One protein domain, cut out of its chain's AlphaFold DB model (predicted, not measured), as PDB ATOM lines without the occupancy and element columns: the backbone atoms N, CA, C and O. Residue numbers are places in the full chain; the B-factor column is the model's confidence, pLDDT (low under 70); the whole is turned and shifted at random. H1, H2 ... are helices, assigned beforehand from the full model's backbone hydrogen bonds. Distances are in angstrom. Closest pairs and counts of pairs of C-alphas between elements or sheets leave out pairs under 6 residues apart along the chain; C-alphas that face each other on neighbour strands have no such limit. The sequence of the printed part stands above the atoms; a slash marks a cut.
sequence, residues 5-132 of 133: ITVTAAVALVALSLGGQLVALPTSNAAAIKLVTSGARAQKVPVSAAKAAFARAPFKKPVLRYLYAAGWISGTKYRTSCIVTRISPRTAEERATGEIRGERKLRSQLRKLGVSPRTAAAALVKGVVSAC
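What this domain is: This is residues 5 to 132 of the 133 residues of an uncharacterized protein of Actinobacteria bacterium RBG_16_68_12 (UniProt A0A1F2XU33). This is a compact, rounded ball of helices that mostly cross one another, with H4 in its middle. The pair H2 and H3 covers one side of H4, making a triangle with it; H8 crosses H4 on another side, and H6 and H1 lie beyond, with the short helices H5 and H7 toward opposite ends of the ball. The printed part has 128 residues with eight named helices, H1 to H8 in order along the chain, and no named strand; its class is all helix. The radius of gyration of the C-alphas is 12.8 A, and the C-alphas span 34 by 31 by 25 A.

Where its parts are: The printed part begins with H1, residues 5 to 21, the longest helix, 23.2 A from first to last C-alpha; C-alpha 5 is at (250.525, 110.705, 150.816). H1 has a kink of 26 degrees near residue 12. H2 is residues 29 to 42, 19.7 A long, and H3 is residues 47 to 55. H4, residues 62 to 77, is 22.6 A long and begins with C-alpha 62 at (236.906, 130.772, 133.141). H5 is residues 79 to 87. H6, residues 89 to 102, is 20.0 A long. H7 is residues 104 to 112. H8, residues 117 to 130, is 19.9 A long and ends with C-alpha 130 at (249.479, 130.818, 145.818).

How they stand to each other: H4 is the hub, touching five other helices, and its centre is 4.1 A from the mean of the C-alphas. H4 and H8 touch with 37 pairs of C-alphas within 8 A, the closest those of Tyr 68 and Gly 127 at 4.1 A, at a steep tilt of 42 degrees, the same way. H2 touches H4 at a shallow tilt of 17 degrees, the same way; the closest C-alphas, of Asn 29 and Pro 62, are 5.2 A apart. H3 and H4 form a helical hairpin at a steep tilt of 44 degrees, the C-alphas of Phe 54 and Ala 69 being closest at 4.9 A. H2 and H3 form another, at a tilt of 37 degrees, only just steep, with Ala 40 and Val 47 closest at 5.6 A between C-alphas. H6 touches H8 at a steep tilt of 42 degrees, opposite ways, with the C-alphas of Thr 97 and Arg 118 closest at 5.3 A. H1 touches H6 the same way at 37 degrees, only just a steep tilt; the closest C-alphas, of Val 11 and Ala 96, are 6.5 A apart. H1 touches H4 with residues 10 to 14 alone, the C-alphas of Ala 10 and Ser 74 being closest at 6.8 A. With residues 6 to 10 alone H1 touches H5, about perpendicular at 73 degrees, with Val 7 and Ser 81 closest at 4.6 A between C-alphas. H7 and H8 touch only at the corner, and only just, with 3 pairs of C-alphas within 8 A, the closest those of Arg 107 and Pro 117 at 6.9 A. Among the pairs that are apart are H1 and H3, H2 and H8, and H5 and H7. In H1 to H8 every O i to N i+4 pair is within hydrogen-bond range.

The domain as a whole: The two C-alphas farthest apart, those of Ile 5 and Ala 30, are 34.3 A apart. The printed part has no cut. No link is long; those from H1 to H2 and from H3 to H4 are short, and the other five are tight. The mean pLDDT of the printed part is 76.3; the model's confidence is low, under 70, in residues 5 to 24 and 78 to 89, and H1 has a mean of 48.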
ATOM      1  N   ILE A   5     251.889 111.172 151.126       41.25
ATOM      2  CA  ILE A   5     250.525 110.705 150.816       41.25
ATOM      3  C   ILE A   5     249.503 111.859 150.886       41.25
ATOM      4  O   ILE A   5     248.498 111.862 150.172       41.25
ATOM      5  N   THR A   6     249.768 112.895 151.684       45.81
ATOM      6  CA  THR A   6     248.794 113.959 151.999       45.81
ATOM      7  C   THR A   6     248.670 115.036 150.917       45.81
ATOM      8  O   THR A   6     247.584 115.575 150.696       45.81
ATOM      9  N   VAL A   7     249.743 115.323 150.177       47.78
ATOM     10  CA  VAL A   7     249.717 116.263 149.035       47.78
ATOM     11  C   VAL A   7     248.896 115.702 147.885       47.78
ATOM     12  O   VAL A   7     248.080 116.397 147.279       47.78
ATOM     13  N   THR A   8     249.090 114.412 147.628       48.78
ATOM     14  CA  THR A   8     248.334 113.638 146.651       48.78
ATOM     15  C   THR A   8     246.875 113.549 147.024       48.78
ATOM     16  O   THR A   8     246.045 113.771 146.157       48.78
ATOM     17  N   ALA A   9     246.552 113.321 148.298       46.91
ATOM     18  CA  ALA A   9     245.167 113.219 148.727       46.91
ATOM     19  C   ALA A   9     244.393 114.514 148.468       46.91
ATOM     20  O   ALA A   9     243.304 114.435 147.938       46.91
ATOM     21  N   ALA A  10     244.935 115.705 148.746       48.84
ATOM     22  CA  ALA A  10     244.186 116.952 148.552       48.84
ATOM     23  C   ALA A  10     243.973 117.312 147.068       48.84
ATOM     24  O   ALA A  10     242.888 117.748 146.690       48.84
ATOM     25  N   VAL A  11     244.979 117.109 146.208       52.94
ATOM     26  CA  VAL A  11     244.860 117.382 144.762       52.94
ATOM     27  C   VAL A  11     244.047 116.295 144.055       52.94
ATOM     28  O   VAL A  11     243.224 116.623 143.202       52.94
ATOM     29  N   ALA A  12     244.204 115.030 144.452       48.69
ATOM     30  CA  ALA A  12     243.372 113.928 143.984       48.69
ATOM     31  C   ALA A  12     241.942 114.051 144.510       48.69
ATOM     32  O   ALA A  12     241.023 113.855 143.741       48.69
ATOM     33  N   LEU A  13     241.714 114.474 145.758       50.22
ATOM     34  CA  LEU A  13     240.380 114.784 146.285       50.22
ATOM     35  C   LEU A  13     239.771 115.963 145.550       50.22
ATOM     36  O   LEU A  13     238.576 115.936 145.318       50.22
ATOM     37  N   VAL A  14     240.538 116.974 145.133       57.16
ATOM     38  CA  VAL A  14     240.010 118.021 144.247       57.16
ATOM     39  C   VAL A  14     239.685 117.444 142.866       57.16
ATOM     40  O   VAL A  14     238.593 117.686 142.374       57.16
ATOM     41  N   ALA A  15     240.538 116.610 142.267       52.88
ATOM     42  CA  ALA A  15     240.256 115.939 140.991       52.88
ATOM     43  C   ALA A  15     239.067 114.947 141.057       52.88
ATOM     44  O   ALA A  15     238.291 114.867 140.107       52.88
ATOM     45  N   LEU A  16     238.879 114.256 142.183       48.59
ATOM     46  CA  LEU A  16     237.811 113.290 142.476       48.59
ATOM     47  C   LEU A  16     236.517 113.980 142.919       48.59
ATOM     48  O   LEU A  16     235.434 113.547 142.549       48.59
ATOM     49  N   SER A  17     236.604 115.078 143.674       50.62
ATOM     50  CA  SER A  17     235.452 115.927 144.018       50.62
ATOM     51  C   SER A  17     234.977 116.708 142.803       50.62
ATOM     52  O   SER A  17     233.772 116.851 142.621       50.62
ATOM     53  N   LEU A  18     235.887 117.099 141.904       51.41
ATOM     54  CA  LEU A  18     235.543 117.418 140.526       51.41
ATOM     55  C   LEU A  18     234.856 116.185 139.911       51.41
ATOM     56  O   LEU A  18     233.694 116.297 139.566       51.41
ATOM     57  N   GLY A  19     235.456 114.992 139.897       42.81
ATOM     58  CA  GLY A  19     234.819 113.726 139.470       42.81
ATOM     59  C   GLY A  19     233.342 113.542 139.879       42.81
ATOM     60  O   GLY A  19     232.512 113.207 139.034       42.81
ATOM     61  N   GLY A  20     233.006 113.826 141.145       39.09
ATOM     62  CA  GLY A  20     231.657 113.720 141.717       39.09
ATOM     63  C   GLY A  20     230.752 114.955 141.567       39.09
ATOM     64  O   GLY A  20     229.534 114.807 141.581       39.09
ATOM     65  N   GLN A  21     231.304 116.164 141.388       46.44
ATOM     66  CA  GLN A  21     230.558 117.424 141.182       46.44
ATOM     67  C   GLN A  21     230.639 117.968 139.737       46.44
ATOM     68  O   GLN A  21     230.110 119.045 139.450       46.44
ATOM     69  N   LEU A  22     231.254 117.237 138.796       50.12
ATOM     70  CA  LEU A  22     231.351 117.553 137.360       50.12
ATOM     71  C   LEU A  22     230.013 117.323 136.640       50.12
ATOM     72  O   LEU A  22     229.933 116.613 135.638       50.12
ATOM     73  N   VAL A  23     228.955 117.988 137.095       50.56
ATOM     74  CA  VAL A  23     227.764 118.159 136.256       50.56
ATOM     75  C   VAL A  23     228.123 119.028 135.036       50.56
ATOM     76  O   VAL A  23     227.659 118.743 133.937       50.56
ATOM     77  N   ALA A  24     229.050 119.990 135.167       63.72
ATOM     78  CA  ALA A  24     229.716 120.667 134.046       63.72
ATOM     79  C   ALA A  24     230.900 121.529 134.524       63.72
ATOM     80  O   ALA A  24     230.763 122.295 135.478       63.72
ATOM     81  N   LEU A  25     232.046 121.480 133.830       74.50
ATOM     82  CA  LEU A  25     233.078 122.515 133.985       74.50
ATOM     83  C   LEU A  25     232.514 123.891 133.589       74.50
ATOM     84  O   LEU A  25     231.814 123.992 132.577       74.50
ATOM     85  N   PRO A  26     232.826 124.968 134.335       80.88
ATOM     86  CA  PRO A  26     232.244 126.273 134.068       80.88
ATOM     87  C   PRO A  26     232.762 126.849 132.748       80.88
ATOM     88  O   PRO A  26     233.966 127.022 132.547       80.88
ATOM     89  N   THR A  27     231.830 127.198 131.863       82.94
ATOM     90  CA  THR A  27     232.113 127.854 130.577       82.94
ATOM     91  C   THR A  27     232.133 129.378 130.681       82.94
ATOM     92  O   THR A  27     232.677 130.046 129.806       82.94
ATOM     93  N   SER A  28     231.600 129.937 131.773       86.75
ATOM     94  CA  SER A  28     231.508 131.376 132.029       86.75
ATOM     95  C   SER A  28     232.056 131.754 133.408       86.75
ATOM     96  O   SER A  28     232.109 130.933 134.327       86.75
ATOM     97  N   ASN A  29     232.442 133.025 133.575       86.06
ATOM     98  CA  ASN A  29     232.913 133.541 134.866       86.06
ATOM     99  C   ASN A  29     231.821 133.468 135.945       86.06
ATOM    100  O   ASN A  29     232.121 133.155 137.091       86.06
ATOM    101  N   ALA A  30     230.553 133.695 135.586       87.31
ATOM    102  CA  ALA A  30     229.439 133.609 136.528       87.31
ATOM    103  C   ALA A  30     229.253 132.180 137.068       87.31
ATOM    104  O   ALA A  30     229.120 131.987 138.277       87.31
ATOM    105  N   ALA A  31     229.307 131.171 136.188       84.75
ATOM    106  CA  ALA A  31     229.257 129.767 136.591       84.75
ATOM    107  C   ALA A  31     230.468 129.394 137.460       84.75
ATOM    108  O   ALA A  31     230.314 128.759 138.503       84.75
ATOM    109  N   ALA A  32     231.661 129.857 137.079       85.06
ATOM    110  CA  ALA A  32     232.877 129.628 137.847       85.06
ATOM    111  C   ALA A  32     232.789 130.223 139.261       85.06
ATOM    112  O   ALA A  32     233.057 129.522 140.229       85.06
ATOM    113  N   ILE A  33     232.347 131.476 139.409       86.25
ATOM    114  CA  ILE A  33     232.213 132.140 140.716       86.25
ATOM    115  C   ILE A  33     231.184 131.431 141.605       86.25
ATOM    116  O   ILE A  33     231.408 131.321 142.814       86.25
ATOM    117  N   LYS A  34     230.080 130.922 141.038       86.31
ATOM    118  CA  LYS A  34     229.105 130.109 141.787       86.31
ATOM    119  C   LYS A  34     229.758 128.848 142.353       86.31
ATOM    120  O   LYS A  34     229.625 128.589 143.548       86.31
ATOM    121  N   LEU A  35     230.516 128.117 141.533       83.81
ATOM    122  CA  LEU A  35     231.231 126.914 141.970       83.81
ATOM    123  C   LEU A  35     232.322 127.231 143.003       83.81
ATOM    124  O   LEU A  35     232.391 126.556 144.023       83.81
ATOM    125  N   VAL A  36     233.107 128.298 142.807       84.88
ATOM    126  CA  VAL A  36     234.098 128.772 143.794       84.88
ATOM    127  C   VAL A  36     233.428 129.107 145.125       84.88
ATOM    128  O   VAL A  36     233.919 128.720 146.179       84.88
ATOM    129  N   THR A  37     232.288 129.800 145.091       85.38
ATOM    130  CA  THR A  37     231.544 130.179 146.301       85.38
ATOM    131  C   THR A  37     231.006 128.948 147.031       85.38
ATOM    132  O   THR A  37     231.121 128.865 148.251       85.38
ATOM    133  N   SER A  38     230.444 127.991 146.288       82.69
ATOM    134  CA  SER A  38     229.959 126.723 146.837       82.69
ATOM    135  C   SER A  38     231.098 125.914 147.464       82.69
ATOM    136  O   SER A  38     231.015 125.533 148.630       82.69
ATOM    137  N   GLY A  39     232.210 125.749 146.740       76.25
ATOM    138  CA  GLY A  39     233.396 125.040 147.220       76.25
ATOM    139  C   GLY A  39     234.027 125.697 148.448       76.25
ATOM    140  O   GLY A  39     234.370 125.007 149.404       76.25
ATOM    141  N   ALA A  40     234.111 127.031 148.476       83.31
ATOM    142  CA  ALA A  40     234.605 127.770 149.635       83.31
ATOM    143  C   ALA A  40     233.717 127.548 150.870       83.31
ATOM    144  O   ALA A  40     234.235 127.264 151.947       83.31
ATOM    145  N   ARG A  41     232.384 127.591 150.711       83.56
ATOM    146  CA  ARG A  41     231.436 127.294 151.800       83.56
ATOM    147  C   ARG A  41     231.571 125.859 152.300       83.56
ATOM    148  O   ARG A  41     231.680 125.659 153.506       83.56
ATOM    149  N   ALA A  42     231.616 124.886 151.391       77.38
ATOM    150  CA  ALA A  42     231.773 123.472 151.733       77.38
ATOM    151  C   ALA A  42     233.065 123.216 152.527       77.38
ATOM    152  O   ALA A  42     233.066 122.461 153.495       77.38
ATOM    153  N   GLN A  43     234.147 123.907 152.165       74.94
ATOM    154  CA  GLN A  43     235.454 123.785 152.815       74.94
ATOM    155  C   GLN A  43     235.648 124.735 154.011       74.94
ATOM    156  O   GLN A  43     236.726 124.761 154.609       74.94
ATOM    157  N   LYS A  44     234.614 125.504 154.388       84.44
ATOM    158  CA  LYS A  44     234.653 126.524 155.453       84.44
ATOM    159  C   LYS A  44     235.777 127.560 155.266       84.44
ATOM    160  O   LYS A  44     236.382 128.013 156.233       84.44
ATOM    161  N   VAL A  45     236.060 127.929 154.019       82.31
ATOM    162  CA  VAL A  45     237.014 128.982 153.638       82.31
ATOM    163  C   VAL A  45     236.243 130.283 153.355       82.31
ATOM    164  O   VAL A  45     235.153 130.224 152.775       82.31
ATOM    165  N   PRO A  46     236.769 131.473 153.716       90.19
ATOM    166  CA  PRO A  46     236.100 132.740 153.436       90.19
ATOM    167  C   PRO A  46     235.786 132.924 151.945       90.19
ATOM    168  O   PRO A  46     236.677 132.939 151.092       90.19
ATOM    169  N   VAL A  47     234.500 133.106 151.623       89.31
ATOM    170  CA  VAL A  47     234.018 133.262 150.238       89.31
ATOM    171  C   VAL A  47     234.635 134.485 149.556       89.31
ATOM    172  O   VAL A  47     234.949 134.431 148.369       89.31
ATOM    173  N   SER A  48     234.813 135.586 150.289       92.31
ATOM    174  CA  SER A  48     235.453 136.806 149.784       92.31
ATOM    175  C   SER A  48     236.889 136.538 149.330       92.31
ATOM    176  O   SER A  48     237.256 136.910 148.218       92.31
ATOM    177  N   ALA A  49     237.665 135.809 150.135       89.50
ATOM    178  CA  ALA A  49     239.040 135.448 149.810       89.50
ATOM    179  C   ALA A  49     239.113 134.479 148.616       89.50
ATOM    180  O   ALA A  49     239.914 134.678 147.706       89.50
ATOM    181  N   ALA A  50     238.204 133.501 148.538       87.12
ATOM    182  CA  ALA A  50     238.114 132.601 147.388       87.12
ATOM    183  C   ALA A  50     237.749 133.338 146.080       87.12
ATOM    184  O   ALA A  50     238.304 133.050 145.016       87.12
ATOM    185  N   LYS A  51     236.853 134.333 146.144       91.19
ATOM    186  CA  LYS A  51     236.532 135.206 145.003       91.19
ATOM    187  C   LYS A  51     237.711 136.095 144.611       91.19
ATOM    188  O   LYS A  51     237.969 136.246 143.420       91.19
ATOM    189  N   ALA A  52     238.451 136.635 145.579       92.69
ATOM    190  CA  ALA A  52     239.670 137.394 145.314       92.69
ATOM    191  C   ALA A  52     240.739 136.516 144.635       92.69
ATOM    192  O   ALA A  52     241.347 136.936 143.651       92.69
ATOM    193  N   ALA A  53     240.896 135.262 145.078       89.75
ATOM    194  CA  ALA A  53     241.763 134.274 144.440       89.75
ATOM    195  C   ALA A  53     241.338 133.970 142.989       89.75
ATOM    196  O   ALA A  53     242.172 133.916 142.088       89.75
ATOM    197  N   PHE A  54     240.036 133.838 142.725       90.31
ATOM    198  CA  PHE A  54     239.520 133.714 141.357       90.31
ATOM    199  C   PHE A  54     239.813 134.961 140.502       90.31
ATOM    200  O   PHE A  54     240.199 134.848 139.333       90.31
ATOM    201  N   ALA A  55     239.643 136.156 141.077       92.19
ATOM    202  CA  ALA A  55     239.855 137.425 140.390       92.19
ATOM    203  C   ALA A  55     241.319 137.601 139.959       92.19
ATOM    204  O   ALA A  55     241.565 137.925 138.799       92.19
ATOM    205  N   ARG A  56     242.271 137.287 140.845       92.12
ATOM    206  CA  ARG A  56     243.720 137.400 140.598       92.12
ATOM    207  C   ARG A  56     244.325 136.276 139.747       92.12
ATOM    208  O   ARG A  56     245.516 136.306 139.452       92.12
ATOM    209  N   ALA A  57     243.542 135.257 139.392       90.50
ATOM    210  CA  ALA A  57     244.030 134.129 138.610       90.50
ATOM    211  C   ALA A  57     244.575 134.609 137.242       90.50
ATOM    212  O   ALA A  57     243.831 135.256 136.500       90.50
ATOM    213  N   PRO A  58     245.816 134.254 136.847       90.00
ATOM    214  CA  PRO A  58     246.478 134.769 135.639       90.00
ATOM    215  C   PRO A  58     245.995 134.080 134.347       90.00
ATOM    216  O   PRO A  58     246.763 133.852 133.414       90.00
ATOM    217  N   PHE A  59     244.722 133.684 134.290       89.75
ATOM    218  CA  PHE A  59     244.156 132.904 133.195       89.75
ATOM    219  C   PHE A  59     242.980 133.632 132.550       89.75
ATOM    220  O   PHE A  59     242.094 134.128 133.240       89.75
ATOM    221  N   LYS A  60     242.919 133.623 131.213       87.75
ATOM    222  CA  LYS A  60     241.787 134.194 130.461       87.75
ATOM    223  C   LYS A  60     240.549 133.288 130.479       87.75
ATOM    224  O   LYS A  60     239.425 133.775 130.532       87.75
ATOM    225  N   LYS A  61     240.743 131.961 130.442       88.88
ATOM    226  CA  LYS A  61     239.640 130.987 130.381       88.88
ATOM    227  C   LYS A  61     238.967 130.813 131.757       88.88
ATOM    228  O   LYS A  61     239.680 130.489 132.711       88.88
ATOM    229  N   PRO A  62     237.625 130.911 131.868       87.69
ATOM    230  CA  PRO A  62     236.906 130.772 133.141       87.69
ATOM    231  C   PRO A  62     237.186 129.456 133.867       87.69
ATOM    232  O   PRO A  62     237.394 129.446 135.078       87.69
ATOM    233  N   VAL A  63     237.281 128.354 133.118       86.81
ATOM    234  CA  VAL A  63     237.608 127.030 133.661       86.81
ATOM    235  C   VAL A  63     238.980 126.989 134.338       86.81
ATOM    236  O   VAL A  63     239.121 126.388 135.395       86.81
ATOM    237  N   LEU A  64     239.988 127.675 133.794       89.38
ATOM    238  CA  LEU A  64     241.328 127.711 134.389       89.38
ATOM    239  C   LEU A  64     241.364 128.596 135.638       89.38
ATOM    240  O   LEU A  64     242.009 128.241 136.620       89.38
ATOM    241  N   ARG A  65     240.630 129.715 135.631       91.25
ATOM    242  CA  ARG A  65     240.467 130.562 136.824       91.25
ATOM    243  C   ARG A  65     239.739 129.819 137.943       91.25
ATOM    244  O   ARG A  65     240.123 129.938 139.102       91.25
ATOM    245  N   TYR A  66     238.723 129.029 137.595       87.50
ATOM    246  CA  TYR A  66     238.023 128.153 138.530       87.50
ATOM    247  C   TYR A  66     238.973 127.124 139.149       87.50
ATOM    248  O   TYR A  66     239.047 127.033 140.368       87.50
ATOM    249  N   LEU A  67     239.738 126.406 138.321       86.38
ATOM    250  CA  LEU A  67     240.718 125.416 138.779       86.38
ATOM    251  C   LEU A  67     241.783 126.039 139.691       86.38
ATOM    252  O   LEU A  67     242.116 125.468 140.726       86.38
ATOM    253  N   TYR A  68     242.257 127.241 139.361       89.25
ATOM    254  CA  TYR A  68     243.156 128.006 140.221       89.25
ATOM    255  C   TYR A  68     242.520 128.346 141.575       89.25
ATOM    256  O   TYR A  68     243.117 128.099 142.620       89.25
ATOM    257  N   ALA A  69     241.292 128.867 141.587       87.12
ATOM    258  CA  ALA A  69     240.595 129.192 142.828       87.12
ATOM    259  C   ALA A  69     240.281 127.942 143.669       87.12
ATOM    260  O   ALA A  69     240.412 127.980 144.889       87.12
ATOM    261  N   ALA A  70     239.931 126.821 143.033       82.75
ATOM    262  CA  ALA A  70     239.738 125.535 143.699       82.75
ATOM    263  C   ALA A  70     241.039 125.037 144.353       82.75
ATOM    264  O   ALA A  70     241.030 124.615 145.510       82.75
ATOM    265  N   GLY A  71     242.168 125.166 143.649       79.44
ATOM    266  CA  GLY A  71     243.492 124.899 144.207       79.44
ATOM    267  C   GLY A  71     243.803 125.798 145.402       79.44
ATOM    268  O   GLY A  71     244.235 125.312 146.443       79.44
ATOM    269  N   TRP A  72     243.506 127.094 145.299       87.44
ATOM    270  CA  TRP A  72     243.714 128.051 146.387       87.44
ATOM    271  C   TRP A  72     242.872 127.726 147.632       87.44
ATOM    272  O   TRP A  72     243.394 127.738 148.745       87.44
ATOM    273  N   ILE A  73     241.591 127.368 147.462       83.31
ATOM    274  CA  ILE A  73     240.711 126.935 148.564       83.31
ATOM    275  C   ILE A  73     241.313 125.716 149.274       83.31
ATOM    276  O   ILE A  73     241.391 125.693 150.503       83.31
ATOM    277  N   SER A  74     241.778 124.728 148.504       76.56
ATOM    278  CA  SER A  74     242.407 123.520 149.047       76.56
ATOM    279  C   SER A  74     243.703 123.840 149.802       76.56
ATOM    280  O   SER A  74     243.866 123.429 150.950       76.56
ATOM    281  N   GLY A  75     244.586 124.661 149.221       75.44
ATOM    282  CA  GLY A  75     245.830 125.089 149.871       75.44
ATOM    283  C   GLY A  75     245.602 125.907 151.148       75.44
ATOM    284  O   GLY A  75     246.331 125.741 152.122       75.44
ATOM    285  N   THR A  76     244.541 126.718 151.184       79.69
ATOM    286  CA  THR A  76     244.153 127.502 152.370       79.69
ATOM    287  C   THR A  76     243.685 126.601 153.511       79.69
ATOM    288  O   THR A  76     243.999 126.852 154.673       79.69
ATOM    289  N   LYS A  77     242.940 125.533 153.197       73.44
ATOM    290  CA  LYS A  77     242.452 124.581 154.201       73.44
ATOM    291  C   LYS A  77     243.559 123.657 154.711       73.44
ATOM    292  O   LYS A  77     243.607 123.366 155.906       73.44
ATOM    293  N   TYR A  78     244.438 123.206 153.818       69.81
ATOM    294  CA  TYR A  78     245.475 122.216 154.098       69.81
ATOM    295  C   TYR A  78     246.870 122.837 153.972       69.81
ATOM    296  O   TYR A  78     247.578 122.654 152.979       69.81
ATOM    297  N   ARG A  79     247.284 123.566 155.017       67.12
ATOM    298  CA  ARG A  79     248.572 124.286 155.067       67.12
ATOM    299  C   ARG A  79     249.789 123.377 154.843       67.12
ATOM    300  O   ARG A  79     250.749 123.790 154.199       67.12
ATOM    301  N   THR A  80     249.737 122.131 155.312       61.03
ATOM    302  CA  THR A  80     250.779 121.111 155.090       61.03
ATOM    303  C   THR A  80     250.885 120.712 153.618       61.03
ATOM    304  O   THR A  80     251.973 120.750 153.045       61.03
ATOM    305  N   SER A  81     249.755 120.435 152.958       58.91
ATOM    306  CA  SER A  81     249.701 120.187 151.510       58.91
ATOM    307  C   SER A  81     250.194 121.395 150.711       58.91
ATOM    308  O   SER A  81     250.818 121.232 149.663       58.91
ATOM    309  N   CYS A  82     249.969 122.601 151.228       64.56
ATOM    310  CA  CYS A  82     250.468 123.849 150.670       64.56
ATOM    311  C   CYS A  82     252.008 123.903 150.641       64.56
ATOM    312  O   CYS A  82     252.610 124.082 149.580       64.56
ATOM    313  N   ILE A  83     252.655 123.686 151.791       64.38
ATOM    314  CA  ILE A  83     254.119 123.744 151.930       64.38
ATOM    315  C   ILE A  83     254.789 122.715 151.018       64.38
ATOM    316  O   ILE A  83     255.704 123.052 150.271       64.38
ATOM    317  N   VAL A  84     254.291 121.481 150.990       63.00
ATOM    318  CA  VAL A  84     254.914 120.435 150.172       63.00
ATOM    319  C   VAL A  84     254.648 120.637 148.674       63.00
ATOM    320  O   VAL A  84     255.535 120.392 147.860       63.00
ATOM    321  N   THR A  85     253.481 121.165 148.277       64.69
ATOM    322  CA  THR A  85     253.232 121.539 146.868       64.69
ATOM    323  C   THR A  85     254.151 122.678 146.421       64.69
ATOM    324  O   THR A  85     254.589 122.704 145.273       64.69
ATOM    325  N   ARG A  86     254.480 123.610 147.324       68.44
ATOM    326  CA  ARG A  86     255.449 124.679 147.063       68.44
ATOM    327  C   ARG A  86     256.877 124.142 146.909       68.44
ATOM    328  O   ARG A  86     257.613 124.672 146.085       68.44
ATOM    329  N   ILE A  87     257.247 123.103 147.660       68.00
ATOM    330  CA  ILE A  87     258.570 122.458 147.579       68.00
ATOM    331  C   ILE A  87     258.696 121.603 146.306       68.00
ATOM    332  O   ILE A  87     259.728 121.645 145.642       68.00
ATOM    333  N   SER A  88     257.631 120.892 145.917       69.88
ATOM    334  CA  SER A  88     257.643 119.957 144.778       69.88
ATOM    335  C   SER A  88     256.513 120.221 143.766       69.88
ATOM    336  O   SER A  88     255.672 119.345 143.528       69.88
ATOM    337  N   PRO A  89     256.482 121.400 143.112       69.50
ATOM    338  CA  PRO A  89     255.382 121.781 142.225       69.50
ATOM    339  C   PRO A  89     255.303 120.905 140.969       69.50
ATOM    340  O   PRO A  89     254.209 120.528 140.559       69.50
ATOM    341  N   ARG A  90     256.444 120.503 140.384       72.88
ATOM    342  CA  ARG A  90     256.469 119.624 139.197       72.88
ATOM    343  C   ARG A  90     255.861 118.250 139.473       72.88
ATOM    344  O   ARG A  90     255.030 117.789 138.699       72.88
ATOM    345  N   THR A  91     256.212 117.626 140.594       73.50
ATOM    346  CA  THR A  91     255.672 116.313 140.978       73.50
ATOM    347  C   THR A  91     254.170 116.386 141.258       73.50
ATOM    348  O   THR A  91     253.421 115.479 140.889       73.50
ATOM    349  N   ALA A  92     253.705 117.480 141.871       70.81
ATOM    350  CA  ALA A  92     252.281 117.725 142.073       70.81
ATOM    351  C   ALA A  92     251.535 117.905 140.737       70.81
ATOM    352  O   ALA A  92     250.461 117.329 140.553       70.81
ATOM    353  N   GLU A  93     252.115 118.642 139.783       74.50
ATOM    354  CA  GLU A  93     251.550 118.819 138.438       74.50
ATOM    355  C   GLU A  93     251.484 117.507 137.652       74.50
ATOM    356  O   GLU A  93     250.472 117.237 137.002       74.50
ATOM    357  N   GLU A  94     252.526 116.678 137.700       75.94
ATOM    358  CA  GLU A  94     252.579 115.391 136.998       75.94
ATOM    359  C   GLU A  94     251.519 114.418 137.512       75.94
ATOM    360  O   GLU A  94     250.774 113.845 136.714       75.94
ATOM    361  N   ARG A  95     251.377 114.292 138.837       71.88
ATOM    362  CA  ARG A  95     250.340 113.442 139.437       71.88
ATOM    363  C   ARG A  95     248.939 113.960 139.143       71.88
ATOM    364  O   ARG A  95     248.102 113.194 138.681       71.88
ATOM    365  N   ALA A  96     248.700 115.262 139.310       72.50
ATOM    366  CA  ALA A  96     247.423 115.873 138.946       72.50
ATOM    367  C   ALA A  96     247.095 115.658 137.461       72.50
ATOM    368  O   ALA A  96     245.956 115.375 137.102       72.50
ATOM    369  N   THR A  97     248.102 115.743 136.589       80.75
ATOM    370  CA  THR A  97     247.941 115.441 135.164       80.75
ATOM    371  C   THR A  97     247.568 113.975 134.945       80.75
ATOM    372  O   THR A  97     246.710 113.702 134.106       80.75
ATOM    373  N   GLY A  98     248.185 113.041 135.677       74.56
ATOM    374  CA  GLY A  98     247.855 111.613 135.657       74.56
ATOM    375  C   GLY A  98     246.401 111.339 136.043       74.56
ATOM    376  O   GLY A  98     245.674 110.729 135.263       74.56
ATOM    377  N   GLU A  99     245.951 111.889 137.170       74.19
ATOM    378  CA  GLU A  99     244.566 111.770 137.656       74.19
ATOM    379  C   GLU A  99     243.554 112.349 136.652       74.19
ATOM    380  O   GLU A  99     242.592 111.692 136.250       74.19
ATOM    381  N   ILE A 100     243.811 113.562 136.144       73.94
ATOM    382  CA  ILE A 100     242.942 114.207 135.146       73.94
ATOM    383  C   ILE A 100     242.895 113.401 133.838       73.94
ATOM    384  O   ILE A 100     241.875 113.393 133.147       73.94
ATOM    385  N   ARG A 101     243.995 112.735 133.462       80.06
ATOM    386  CA  ARG A 101     244.033 111.848 132.290       80.06
ATOM    387  C   ARG A 101     243.249 110.557 132.521       80.06
ATOM    388  O   ARG A 101     242.627 110.089 131.565       80.06
ATOM    389  N   GLY A 102     243.283 110.013 133.738       76.62
ATOM    390  CA  GLY A 102     242.541 108.813 134.131       76.62
ATOM    391  C   GLY A 102     241.024 109.009 134.086       76.62
ATOM    392  O   GLY A 102     240.294 108.103 133.684       76.62
ATOM    393  N   GLU A 103     240.544 110.217 134.387       76.12
ATOM    394  CA  GLU A 103     239.112 110.512 134.439       76.12
ATOM    395  C   GLU A 103     238.519 110.844 133.054       76.12
ATOM    396  O   GLU A 103     238.677 111.941 132.502       76.12
ATOM    397  N   ARG A 104     237.781 109.890 132.468       80.25
ATOM    398  CA  ARG A 104     237.239 110.008 131.099       80.25
ATOM    399  C   ARG A 104     236.279 111.189 130.944       80.25
ATOM    400  O   ARG A 104     236.339 111.875 129.917       80.25
ATOM    401  N   LYS A 105     235.407 111.437 131.930       75.38
ATOM    402  CA  LYS A 105     234.408 112.519 131.862       75.38
ATOM    403  C   LYS A 105     235.073 113.889 131.933       75.38
ATOM    404  O   LYS A 105     234.826 114.735 131.070       75.38
ATOM    405  N   LEU A 106     235.983 114.069 132.891       75.00
ATOM    406  CA  LEU A 106     236.754 115.299 133.057       75.00
ATOM    407  C   LEU A 106     237.596 115.596 131.814       75.00
ATOM    408  O   LEU A 106     237.560 116.709 131.291       75.00
ATOM    409  N   ARG A 107     238.291 114.587 131.277       82.06
ATOM    410  CA  ARG A 107     239.076 114.722 130.044       82.06
ATOM    411  C   ARG A 107     238.218 115.157 128.855       82.06
ATOM    412  O   ARG A 107     238.635 116.025 128.091       82.06
ATOM    413  N   SER A 108     237.024 114.583 128.700       83.69
ATOM    414  CA  SER A 108     236.082 114.964 127.638       83.69
ATOM    415  C   SER A 108     235.630 116.419 127.778       83.69
ATOM    416  O   SER A 108     235.675 117.178 126.811       83.69
ATOM    417  N   GLN A 109     235.271 116.850 128.989       82.00
ATOM    418  CA  GLN A 109     234.854 118.232 129.240       82.00
ATOM    419  C   GLN A 109     236.001 119.231 129.041       82.00
ATOM    420  O   GLN A 109     235.813 120.249 128.379       82.00
ATOM    421  N   LEU A 110     237.208 118.932 129.528       83.31
ATOM    422  CA  LEU A 110     238.389 119.766 129.288       83.31
ATOM    423  C   LEU A 110     238.696 119.891 127.792       83.31
ATOM    424  O   LEU A 110     238.949 120.995 127.306       83.31
ATOM    425  N   ARG A 111     238.589 118.784 127.042       86.31
ATOM    426  CA  ARG A 111     238.758 118.781 125.584       86.31
ATOM    427  C   ARG A 111     237.722 119.667 124.894       86.31
ATOM    428  O   ARG A 111     238.110 120.468 124.050       86.31
ATOM    429  N   LYS A 112     236.442 119.585 125.281       86.56
ATOM    430  CA  LYS A 112     235.372 120.462 124.756       86.56
ATOM    431  C   LYS A 112     235.656 121.948 124.999       86.56
ATOM    432  O   LYS A 112     235.268 122.783 124.196       86.56
ATOM    433  N   LEU A 113     236.368 122.276 126.077       83.31
ATOM    434  CA  LEU A 113     236.760 123.647 126.422       83.31
ATOM    435  C   LEU A 113     238.126 124.060 125.848       83.31
ATOM    436  O   LEU A 113     238.614 125.165 126.126       83.31
ATOM    437  N   GLY A 114     238.764 123.193 125.055       86.38
ATOM    438  CA  GLY A 114     240.094 123.421 124.494       86.38
ATOM    439  C   GLY A 114     241.147 123.628 125.582       86.38
ATOM    440  O   GLY A 114     241.926 124.582 125.513       86.38
ATOM    441  N   VAL A 115     241.101 122.818 126.640       87.00
ATOM    442  CA  VAL A 115     242.057 122.833 127.752       87.00
ATOM    443  C   VAL A 115     242.719 121.467 127.858       87.00
ATOM    444  O   VAL A 115     242.046 120.440 127.900       87.00
ATOM    445  N   SER A 116     244.051 121.447 127.910       88.62
ATOM    446  CA  SER A 116     244.790 120.201 128.105       88.62
ATOM    447  C   SER A 116     244.793 119.785 129.586       88.62
ATOM    448  O   SER A 116     244.803 120.659 130.460       88.62
ATOM    449  N   PRO A 117     244.866 118.477 129.896       82.12
ATOM    450  CA  PRO A 117     245.034 117.989 131.267       82.12
ATOM    451  C   PRO A 117     246.212 118.635 132.003       82.12
ATOM    452  O   PRO A 117     246.086 118.997 133.168       82.12
ATOM    453  N   ARG A 118     247.329 118.859 131.299       86.12
ATOM    454  CA  ARG A 118     248.527 119.497 131.860       86.12
ATOM    455  C   ARG A 118     248.272 120.959 132.224       86.12
ATOM    456  O   ARG A 118     248.684 121.414 133.282       86.12
ATOM    457  N   THR A 119     247.559 121.694 131.372       87.62
ATOM    458  CA  THR A 119     247.186 123.092 131.641       87.62
ATOM    459  C   THR A 119     246.214 123.191 132.818       87.62
ATOM    460  O   THR A 119     246.339 124.095 133.641       87.62
ATOM    461  N   ALA A 120     245.263 122.258 132.914       83.69
ATOM    462  CA  ALA A 120     244.331 122.173 134.033       83.69
ATOM    463  C   ALA A 120     245.057 121.872 135.358       83.69
ATOM    464  O   ALA A 120     244.841 122.577 136.345       83.69
ATOM    465  N   ALA A 121     245.964 120.891 135.352       82.81
ATOM    466  CA  ALA A 121     246.814 120.545 136.488       82.81
ATOM    467  C   ALA A 121     247.687 121.727 136.936       82.81
ATOM    468  O   ALA A 121     247.683 122.080 138.113       82.81
ATOM    469  N   ALA A 122     248.366 122.393 136.000       86.25
ATOM    470  CA  ALA A 122     249.202 123.553 136.297       86.25
ATOM    471  C   ALA A 122     248.398 124.714 136.906       86.25
ATOM    472  O   ALA A 122     248.867 125.386 137.821       86.25
ATOM    473  N   ALA A 123     247.168 124.954 136.435       86.56
ATOM    474  CA  ALA A 123     246.297 125.974 137.018       86.56
ATOM    475  C   ALA A 123     245.911 125.644 138.466       86.56
ATOM    476  O   ALA A 123     246.006 126.516 139.330       86.56
ATOM    477  N   LEU A 124     245.543 124.387 138.733       82.44
ATOM    478  CA  LEU A 124     245.260 123.878 140.077       82.44
ATOM    479  C   LEU A 124     246.460 124.043 141.015       82.44
ATOM    480  O   LEU A 124     246.327 124.651 142.076       82.44
ATOM    481  N   VAL A 125     247.634 123.556 140.608       82.38
ATOM    482  CA  VAL A 125     248.857 123.600 141.423       82.38
ATOM    483  C   VAL A 125     249.290 125.038 141.691       82.38
ATOM    484  O   VAL A 125     249.559 125.382 142.839       82.38
ATOM    485  N   LYS A 126     249.259 125.921 140.683       85.69
ATOM    486  CA  LYS A 126     249.501 127.358 140.894       85.69
ATOM    487  C   LYS A 126     248.533 127.962 141.908       85.69
ATOM    488  O   LYS A 126     248.943 128.796 142.710       85.69
ATOM    489  N   GLY A 127     247.271 127.540 141.881       83.88
ATOM    490  CA  GLY A 127     246.264 127.913 142.869       83.88
ATOM    491  C   GLY A 127     246.689 127.549 144.286       83.88
ATOM    492  O   GLY A 127     246.772 128.436 145.136       83.88
ATOM    493  N   VAL A 128     247.026 126.270 144.497       81.69
ATOM    494  CA  VAL A 128     247.502 125.729 145.781       81.69
ATOM    495  C   VAL A 128     248.722 126.501 146.274       81.69
ATOM    496  O   VAL A 128     248.675 127.054 147.364       81.69
ATOM    497  N   VAL A 129     249.775 126.613 145.456       82.62
ATOM    498  CA  VAL A 129     251.021 127.314 145.826       82.62
ATOM    499  C   VAL A 129     250.750 128.764 146.224       82.62
ATOM    500  O   VAL A 129     251.342 129.276 147.169       82.62
ATOM    501  N   SER A 130     249.822 129.425 145.536       84.88
ATOM    502  CA  SER A 130     249.479 130.818 145.818       84.88
ATOM    503  C   SER A 130     248.661 131.023 147.101       84.88
ATOM    504  O   SER A 130     248.469 132.165 147.511       84.88
ATOM    505  N   ALA A 131     248.134 129.955 147.703       81.81
ATOM    506  CA  ALA A 131     247.540 130.005 149.038       81.81
ATOM    507  C   ALA A 131     248.595 129.893 150.152       81.81
ATOM    508  O   ALA A 131     248.286 130.159 151.309       81.81
ATOM    509  N   CYS A 132     249.830 129.505 149.812       73.81
ATOM    510  CA  CYS A 132     250.929 129.288 150.760       73.81
ATOM    511  C   CYS A 132     251.794 130.534 150.992       73.81
ATOM    512  O   CYS A 132     252.848 130.425 151.625       73.81
TER     513      CYS A 132